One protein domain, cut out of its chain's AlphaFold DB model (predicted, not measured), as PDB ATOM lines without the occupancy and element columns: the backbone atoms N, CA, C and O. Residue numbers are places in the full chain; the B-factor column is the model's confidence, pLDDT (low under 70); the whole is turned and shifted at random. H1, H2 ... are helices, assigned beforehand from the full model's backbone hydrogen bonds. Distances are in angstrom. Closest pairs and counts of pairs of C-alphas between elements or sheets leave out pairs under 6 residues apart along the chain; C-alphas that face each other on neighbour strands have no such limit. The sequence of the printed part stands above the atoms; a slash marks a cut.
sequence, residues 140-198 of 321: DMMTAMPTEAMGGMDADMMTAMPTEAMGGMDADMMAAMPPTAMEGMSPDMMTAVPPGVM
ATOM      1  N   ASP A 140      33.902  58.945  23.332       95.56
ATOM      2  CA  ASP A 140      34.653  60.035  22.712       95.56
ATOM      3  C   ASP A 140      35.850  59.464  21.936       95.56
ATOM      4  O   ASP A 140      36.084  59.862  20.794       95.56
ATOM      5  N   MET A 141      36.539  58.460  22.494       95.88
ATOM      6  CA  MET A 141      37.580  57.703  21.779       95.88
ATOM      7  C   MET A 141      37.039  57.017  20.523       95.88
ATOM      8  O   MET A 141      37.648  57.115  19.458       95.88
ATOM      9  N   MET A 142      35.879  56.361  20.628       95.25
ATOM     10  CA  MET A 142      35.220  55.725  19.486       95.25
ATOM     11  C   MET A 142      34.883  56.751  18.394       95.25
ATOM     12  O   MET A 142      35.101  56.474  17.221       95.25
ATOM     13  N   THR A 143      34.418  57.944  18.775       94.94
ATOM     14  CA  THR A 143      34.085  59.030  17.835       94.94
ATOM     15  C   THR A 143      35.326  59.574  17.118       94.94
ATOM     16  O   THR A 143      35.257  59.955  15.950       94.94
ATOM     17  N   ALA A 144      36.465  59.636  17.812       95.25
ATOM     18  CA  ALA A 144      37.722  60.136  17.262       95.25
ATOM     19  C   ALA A 144      38.490  59.093  16.426       95.25
ATOM     20  O   ALA A 144      39.438  59.450  15.724       95.25
ATOM     21  N   MET A 145      38.089  57.821  16.482       95.00
ATOM     22  CA  MET A 145      38.724  56.737  15.741       95.00
ATOM     23  C   MET A 145      38.480  56.875  14.225       95.00
ATOM     24  O   MET A 145      37.348  57.091  13.788       95.00
ATOM     25  N   PRO A 146      39.507  56.710  13.378       94.31
ATOM     26  CA  PRO A 146      39.324  56.714  11.935       94.31
ATOM     27  C   PRO A 146      38.605  55.446  11.467       94.31
ATOM     28  O   PRO A 146      38.775  54.350  12.005       94.31
ATOM     29  N   THR A 147      37.817  55.580  10.405       92.94
ATOM     30  CA  THR A 147      37.021  54.472   9.852       92.94
ATOM     31  C   THR A 147      37.884  53.315   9.351       92.94
ATOM     32  O   THR A 147      37.461  52.164   9.372       92.94
ATOM     33  N   GLU A 148      39.112  53.603   8.938       91.69
ATOM     34  CA  GLU A 148      40.105  52.648   8.472       91.69
ATOM     35  C   GLU A 148      40.543  51.703   9.597       91.69
ATOM     36  O   GLU A 148      40.690  50.502   9.353       91.69
ATOM     37  N   ALA A 149      40.671  52.203  10.832       93.44
ATOM     38  CA  ALA A 149      41.045  51.395  11.994       93.44
ATOM     39  C   ALA A 149      40.006  50.304  12.303       93.44
ATOM     40  O   ALA A 149      40.373  49.199  12.711       93.44
ATOM     41  N   MET A 150      38.726  50.546  11.989       93.00
ATOM     42  CA  MET A 150      37.648  49.557  12.144       93.00
ATOM     43  C   MET A 150      37.915  48.262  11.377       93.00
ATOM     44  O   MET A 150      37.470  47.195  11.802       93.00
ATOM     45  N   GLY A 151      38.663  48.329  10.269       91.62
ATOM     46  CA  GLY A 151      39.018  47.161   9.464       91.62
ATOM     47  C   GLY A 151      39.880  46.132  10.206       91.62
ATOM     48  O   GLY A 151      39.907  44.971   9.795       91.62
ATOM     49  N   GLY A 152      40.551  46.541  11.288       92.12
ATOM     50  CA  GLY A 152      41.389  45.679  12.119       92.12
ATOM     51  C   GLY A 152      40.674  45.016  13.300       92.12
ATOM     52  O   GLY A 152      41.313  44.230  13.994       92.12
ATOM     53  N   MET A 153      39.384  45.306  13.535       94.00
ATOM     54  CA  MET A 153      38.614  44.731  14.647       94.00
ATOM     55  C   MET A 153      38.277  43.250  14.444       94.00
ATOM     56  O   MET A 153      37.934  42.800  13.349       94.00
ATOM     57  N   ASP A 154      38.239  42.498  15.537       93.38
ATOM     58  CA  ASP A 154      37.743  41.124  15.560       93.38
ATOM     59  C   ASP A 154      36.632  40.904  16.603       93.38
ATOM     60  O   ASP A 154      36.190  41.822  17.298       93.38
ATOM     61  N   ALA A 155      36.114  39.674  16.652       93.69
ATOM     62  CA  ALA A 155      35.015  39.311  17.540       93.69
ATOM     63  C   ALA A 155      35.401  39.421  19.021       93.69
ATOM     64  O   ALA A 155      34.571  39.840  19.826       93.69
ATOM     65  N   ASP A 156      36.631  39.056  19.384       93.69
ATOM     66  CA  ASP A 156      37.081  39.060  20.774       93.69
ATOM     67  C   ASP A 156      37.256  40.510  21.257       93.69
ATOM     68  O   ASP A 156      36.758  40.857  22.332       93.69
ATOM     69  N   MET A 157      37.824  41.388  20.422       93.75
ATOM     70  CA  MET A 157      37.890  42.835  20.688       93.75
ATOM     71  C   MET A 157      36.499  43.444  20.896       93.75
ATOM     72  O   MET A 157      36.268  44.145  21.883       93.75
ATOM     73  N   MET A 158      35.545  43.114  20.017       94.12
ATOM     74  CA  MET A 158      34.161  43.580  20.138       94.12
ATOM     75  C   MET A 158      33.519  43.118  21.453       94.12
ATOM     76  O   MET A 158      32.773  43.874  22.064       94.12
ATOM     77  N   THR A 159      33.812  41.899  21.921       93.00
ATOM     78  CA  THR A 159      33.268  41.401  23.199       93.00
ATOM     79  C   THR A 159      33.908  42.028  24.436       93.00
ATOM     80  O   THR A 159      33.262  42.073  25.485       93.00
ATOM     81  N   ALA A 160      35.159  42.480  24.333       93.56
ATOM     82  CA  ALA A 160      35.889  43.117  25.426       93.56
ATOM     83  C   ALA A 160      35.581  44.618  25.560       93.56
ATOM     84  O   ALA A 160      35.763  45.184  26.638       93.56
ATOM     85  N   MET A 161      35.080  45.246  24.492       94.56
ATOM     86  CA  MET A 161      34.696  46.655  24.469       94.56
ATOM     87  C   MET A 161      33.524  46.949  25.431       94.56
ATOM     88  O   MET A 161      32.550  46.188  25.484       94.56
ATOM     89  N   PRO A 162      33.556  48.063  26.181       94.00
ATOM     90  CA  PRO A 162      32.433  48.473  27.011       94.00
ATOM     91  C   PRO A 162      31.246  48.939  26.163       94.00
ATOM     92  O   PRO A 162      31.387  49.526  25.090       94.00
ATOM     93  N   THR A 163      30.035  48.713  26.674       93.12
ATOM     94  CA  THR A 163      28.789  49.112  25.996       93.12
ATOM     95  C   THR A 163      28.694  50.613  25.751       93.12
ATOM     96  O   THR A 163      28.043  51.041  24.804       93.12
ATOM     97  N   GLU A 164      29.334  51.406  26.600       91.56
ATOM     98  CA  GLU A 164      29.366  52.858  26.559       91.56
ATOM     99  C   GLU A 164      30.120  53.373  25.328       91.56
ATOM    100  O   GLU A 164      29.670  54.346  24.726       91.56
ATOM    101  N   ALA A 165      31.191  52.691  24.901       92.88
ATOM    102  CA  ALA A 165      31.966  53.068  23.716       92.88
ATOM    103  C   ALA A 165      31.122  53.036  22.432       92.88
ATOM    104  O   ALA A 165      31.293  53.873  21.549       92.88
ATOM    105  N   MET A 166      30.113  52.156  22.372       93.06
ATOM    106  CA  MET A 166      29.177  52.079  21.241       93.06
ATOM    107  C   MET A 166      28.438  53.392  20.979       93.06
ATOM    108  O   MET A 166      27.989  53.609  19.856       93.06
ATOM    109  N   GLY A 167      28.305  54.261  21.989       91.88
ATOM    110  CA  GLY A 167      27.654  55.563  21.854       91.88
ATOM    111  C   GLY A 167      28.365  56.522  20.895       91.88
ATOM    112  O   GLY A 167      27.727  57.469  20.438       91.88
ATOM    113  N   GLY A 168      29.638  56.268  20.577       91.56
ATOM    114  CA  GLY A 168      30.424  57.026  19.599       91.56
ATOM    115  C   GLY A 168      30.480  56.413  18.199       91.56
ATOM    116  O   GLY A 168      31.233  56.899  17.367       91.56
ATOM    117  N   MET A 169      29.744  55.328  17.920       93.00
ATOM    118  CA  MET A 169      29.744  54.726  16.580       93.00
ATOM    119  C   MET A 169      28.916  55.533  15.582       93.00
ATOM    120  O   MET A 169      27.739  55.802  15.821       93.00
ATOM    121  N   ASP A 170      29.488  55.761  14.401       91.50
ATOM    122  CA  ASP A 170      28.806  56.347  13.247       91.50
ATOM    123  C   ASP A 170      28.562  55.336  12.111       91.50
ATOM    124  O   ASP A 170      29.037  54.195  12.118       91.50
ATOM    125  N   ALA A 171      27.781  55.753  11.108       90.31
ATOM    126  CA  ALA A 171      27.380  54.906   9.981       90.31
ATOM    127  C   ALA A 171      28.576  54.382   9.169       90.31
ATOM    128  O   ALA A 171      28.573  53.218   8.764       90.31
ATOM    129  N   ASP A 172      29.600  55.215   8.974       90.44
ATOM    130  CA  ASP A 172      30.799  54.848   8.218       90.44
ATOM    131  C   ASP A 172      31.645  53.812   8.967       90.44
ATOM    132  O   ASP A 172      32.105  52.841   8.370       90.44
ATOM    133  N   MET A 173      31.769  53.942  10.293       91.31
ATOM    134  CA  MET A 173      32.451  52.951  11.136       91.31
ATOM    135  C   MET A 173      31.735  51.600  11.098       91.31
ATOM    136  O   MET A 173      32.372  50.554  10.973       91.31
ATOM    137  N   MET A 174      30.399  51.612  11.147       90.00
ATOM    138  CA  MET A 174      29.599  50.393  11.029       90.00
ATOM    139  C   MET A 174      29.724  49.743   9.642       90.00
ATOM    140  O   MET A 174      29.707  48.517   9.542       90.00
ATOM    141  N   ALA A 175      29.878  50.538   8.579       89.31
ATOM    142  CA  ALA A 175      30.113  50.035   7.226       89.31
ATOM    143  C   ALA A 175      31.541  49.494   7.023       89.31
ATOM    144  O   ALA A 175      31.730  48.548   6.253       89.31
ATOM    145  N   ALA A 176      32.534  50.073   7.704       89.81
ATOM    146  CA  ALA A 176      33.934  49.650   7.658       89.81
ATOM    147  C   ALA A 176      34.232  48.420   8.537       89.81
ATOM    148  O   ALA A 176      35.242  47.744   8.331       89.81
ATOM    149  N   MET A 177      33.352  48.102   9.491       90.44
ATOM    150  CA  MET A 177      33.536  46.986  10.413       90.44
ATOM    151  C   MET A 177      33.519  45.621   9.692       90.44
ATOM    152  O   MET A 177      32.611  45.328   8.903       90.44
ATOM    153  N   PRO A 178      34.471  44.721   9.993       90.62
ATOM    154  CA  PRO A 178      34.483  43.386   9.420       90.62
ATOM    155  C   PRO A 178      33.329  42.521   9.959       90.62
ATOM    156  O   PRO A 178      32.911  42.651  11.113       90.62
ATOM    157  N   PRO A 179      32.829  41.558   9.160       88.19
ATOM    158  CA  PRO A 179      31.716  40.697   9.562       88.19
ATOM    159  C   PRO A 179      32.022  39.850  10.800       88.19
ATOM    160  O   PRO A 179      31.105  39.513  11.539       88.19
ATOM    161  N   THR A 180      33.292  39.531  11.049       89.25
ATOM    162  CA  THR A 180      33.737  38.824  12.256       89.25
ATOM    163  C   THR A 180      33.551  39.661  13.516       89.25
ATOM    164  O   THR A 180      33.080  39.133  14.514       89.25
ATOM    165  N   ALA A 181      33.839  40.964  13.478       89.25
ATOM    166  CA  ALA A 181      33.595  41.847  14.617       89.25
ATOM    167  C   ALA A 181      32.091  41.984  14.906       89.25
ATOM    168  O   ALA A 181      31.676  41.908  16.060       89.25
ATOM    169  N   MET A 182      31.247  42.038  13.867       87.94
ATOM    170  CA  MET A 182      29.787  42.043  14.044       87.94
ATOM    171  C   MET A 182      29.253  40.789  14.760       87.94
ATOM    172  O   MET A 182      28.251  40.879  15.470       87.94
ATOM    173  N   GLU A 183      29.901  39.626  14.616       89.69
ATOM    174  CA  GLU A 183      29.529  38.405  15.357       89.69
ATOM    175  C   GLU A 183      29.779  38.530  16.870       89.69
ATOM    176  O   GLU A 183      29.104  37.857  17.652       89.69
ATOM    177  N   GLY A 184      30.710  39.398  17.283       88.19
ATOM    178  CA  GLY A 184      31.020  39.686  18.685       88.19
ATOM    179  C   GLY A 184      30.067  40.683  19.357       88.19
ATOM    180  O   GLY A 184      30.098  40.820  20.581       88.19
ATOM    181  N   MET A 185      29.191  41.360  18.603       91.12
ATOM    182  CA  MET A 185      28.272  42.350  19.174       91.12
ATOM    183  C   MET A 185      27.210  41.708  20.073       91.12
ATOM    184  O   MET A 185      26.394  40.885  19.647       91.12
ATOM    185  N   SER A 186      27.153  42.169  21.321       90.81
ATOM    186  CA  SER A 186      26.106  41.783  22.267       90.81
ATOM    187  C   SER A 186      24.791  42.541  22.016       90.81
ATOM    188  O   SER A 186      24.806  43.652  21.485       90.81
ATOM    189  N   PRO A 187      23.629  42.006  22.448       88.81
ATOM    190  CA  PRO A 187      22.351  42.712  22.333       88.81
ATOM    191  C   PRO A 187      22.363  44.100  22.986       88.81
ATOM    192  O   PRO A 187      21.775  45.028  22.440       88.81
ATOM    193  N   ASP A 188      23.056  44.251  24.118       90.56
ATOM    194  CA  ASP A 188      23.187  45.537  24.810       90.56
ATOM    195  C   ASP A 188      23.989  46.551  23.973       90.56
ATOM    196  O   ASP A 188      23.574  47.701  23.841       90.56
ATOM    197  N   MET A 189      25.059  46.111  23.300       89.62
ATOM    198  CA  MET A 189      25.842  46.944  22.376       89.62
ATOM    199  C   MET A 189      24.993  47.427  21.200       89.62
ATOM    200  O   MET A 189      25.005  48.611  20.880       89.62
ATOM    201  N   MET A 190      24.166  46.553  20.615       87.56
ATOM    202  CA  MET A 190      23.247  46.937  19.533       87.56
ATOM    203  C   MET A 190      22.214  47.986  19.971       87.56
ATOM    204  O   MET A 190      21.729  48.748  19.138       87.56
ATOM    205  N   THR A 191      21.856  48.028  21.260       89.12
ATOM    206  CA  THR A 191      20.979  49.077  21.808       89.12
ATOM    207  C   THR A 191      21.715  50.361  22.182       89.12
ATOM    208  O   THR A 191      21.069  51.402  22.295       89.12
ATOM    209  N   ALA A 192      23.031  50.282  22.388       90.38
ATOM    210  CA  ALA A 192      23.886  51.414  22.722       90.38
ATOM    211  C   ALA A 192      24.386  52.172  21.479       90.38
ATOM    212  O   ALA A 192      24.674  53.362  21.584       90.38
ATOM    213  N   VAL A 193      24.416  51.525  20.305       90.06
ATOM    214  CA  VAL A 193      24.652  52.194  19.013       90.06
ATOM    215  C   VAL A 193      23.636  53.332  18.807       90.06
ATOM    216  O   VAL A 193      22.429  53.107  18.983       90.06
ATOM    217  N   PRO A 194      24.070  54.534  18.379       88.56
ATOM    218  CA  PRO A 194      23.173  55.653  18.145       88.56
ATOM    219  C   PRO A 194      22.045  55.328  17.149       88.56
ATOM    220  O   PRO A 194      22.261  54.689  16.111       88.56
ATOM    221  N   PRO A 195      20.806  55.778  17.422       81.06
ATOM    222  CA  PRO A 195      19.677  55.525  16.537       81.06
ATOM    223  C   PRO A 195      19.913  56.159  15.161       81.06
ATOM    224  O   PRO A 195      20.237  57.338  15.056       81.06
ATOM    225  N   GLY A 196      19.700  55.379  14.100       79.44
ATOM    226  CA  GLY A 196      19.917  55.798  12.713       79.44
ATOM    227  C   GLY A 196      21.236  55.313  12.107       79.44
ATOM    228  O   GLY A 196      21.301  55.202  10.889       79.44
ATOM    229  N   VAL A 197      22.230  54.922  12.915       84.62
ATOM    230  CA  VAL A 197      23.509  54.364  12.427       84.62
ATOM    231  C   VAL A 197      23.292  53.035  11.700       84.62
ATOM    232  O   VAL A 197      23.723  52.874  10.564       84.62
ATOM    233  N   MET A 198      22.519  52.122  12.298       75.31
ATOM    234  CA  MET A 198      22.176  50.823  11.691       75.31
ATOM    235  C   MET A 198      21.343  50.965  10.402       75.31
ATOM    236  O   MET A 198      21.520  50.198   9.455       75.31
TER     237      MET A 198
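What this domain is: This is residues 140 to 198 of the 321 residues of an uncharacterized protein of Marinovum sp (UniProt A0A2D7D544). Seven short helices lie along a backbone wound as a small coil in stacked turns, a short solenoid. H1, H2 and H3 make one turn, H4 comes back to H1 and opens the next turn with H5 and H6, H6 comes back to H3, and H7 follows at the far end of the coil. The printed part has 59 residues, with seven named helices in the order H1 to H7 and no named strand, and its class is all helix. It is compact, with a radius of gyration of the C-alphas of 10.1 A, and rounded, spanning 24 by 22 by 19 A.

Where its parts are: The longest helices by residues, 6 each, are H3, residues 155 to 160 and 8.8 A from first to last C-alpha, H5, residues 171 to 176 and 8.7 A, and H7, residues 187 to 192 and 8.8 A. H1, residues 140 to 144, is 6.3 A long, and H6, residues 179 to 183, is 6.6 A. H2, residues 149 to 152, is 5.7 A long, and H4, residues 165 to 168, is 5.9 A. C-alpha 140, where H1 begins, is at (34.653, 60.035, 22.712). C-alpha 155, where H3 begins, is at (35.015, 39.311, 17.540). C-alpha 192, where H7 ends, is at (23.886, 51.414, 22.722).

How they stand to each other: H3 and H6 touch, and their closest C-alphas, those of Ala 155 and Ala 181, are 4.1 A apart. H2 and H5 only just touch, with 3 pairs of C-alphas within 8 A, the closest being those of Met 150 and Ala 176 at 5.8 A. H1 and H4 touch, with the closest C-alphas those of Thr 143 and Gly 168 at 4.5 A. H4 and H7 also only just touch, with 3 pairs of C-alphas within 8 A, the closest being those of Met 166 and Ala 192 at 5.5 A. Helices that follow each other in the chain are apart, among them H2 and H3; apart too are, for instance, H3 and H5, and H5 and H7. In H1, H3, H5, H6 and H7 every O i to N i+4 pair is within hydrogen-bond range. H2 and H4, with 4 residues each, are too short for such a pair, and each has one O i to N i+3 pair, which is within range.

The domain as a whole: The two C-alphas farthest apart are those of Asp 156 and Gly 196, at 25.3 A. The first and last printed C-alphas, those of Asp 140 and Met 198, are 19.0 A apart. The printed part has no cut, and the six links between the helices are tight. Residues 193 to 198 follow H7 and hold no named element. The mean pLDDT of the printed part is 91.0, and no printed residue is under 70.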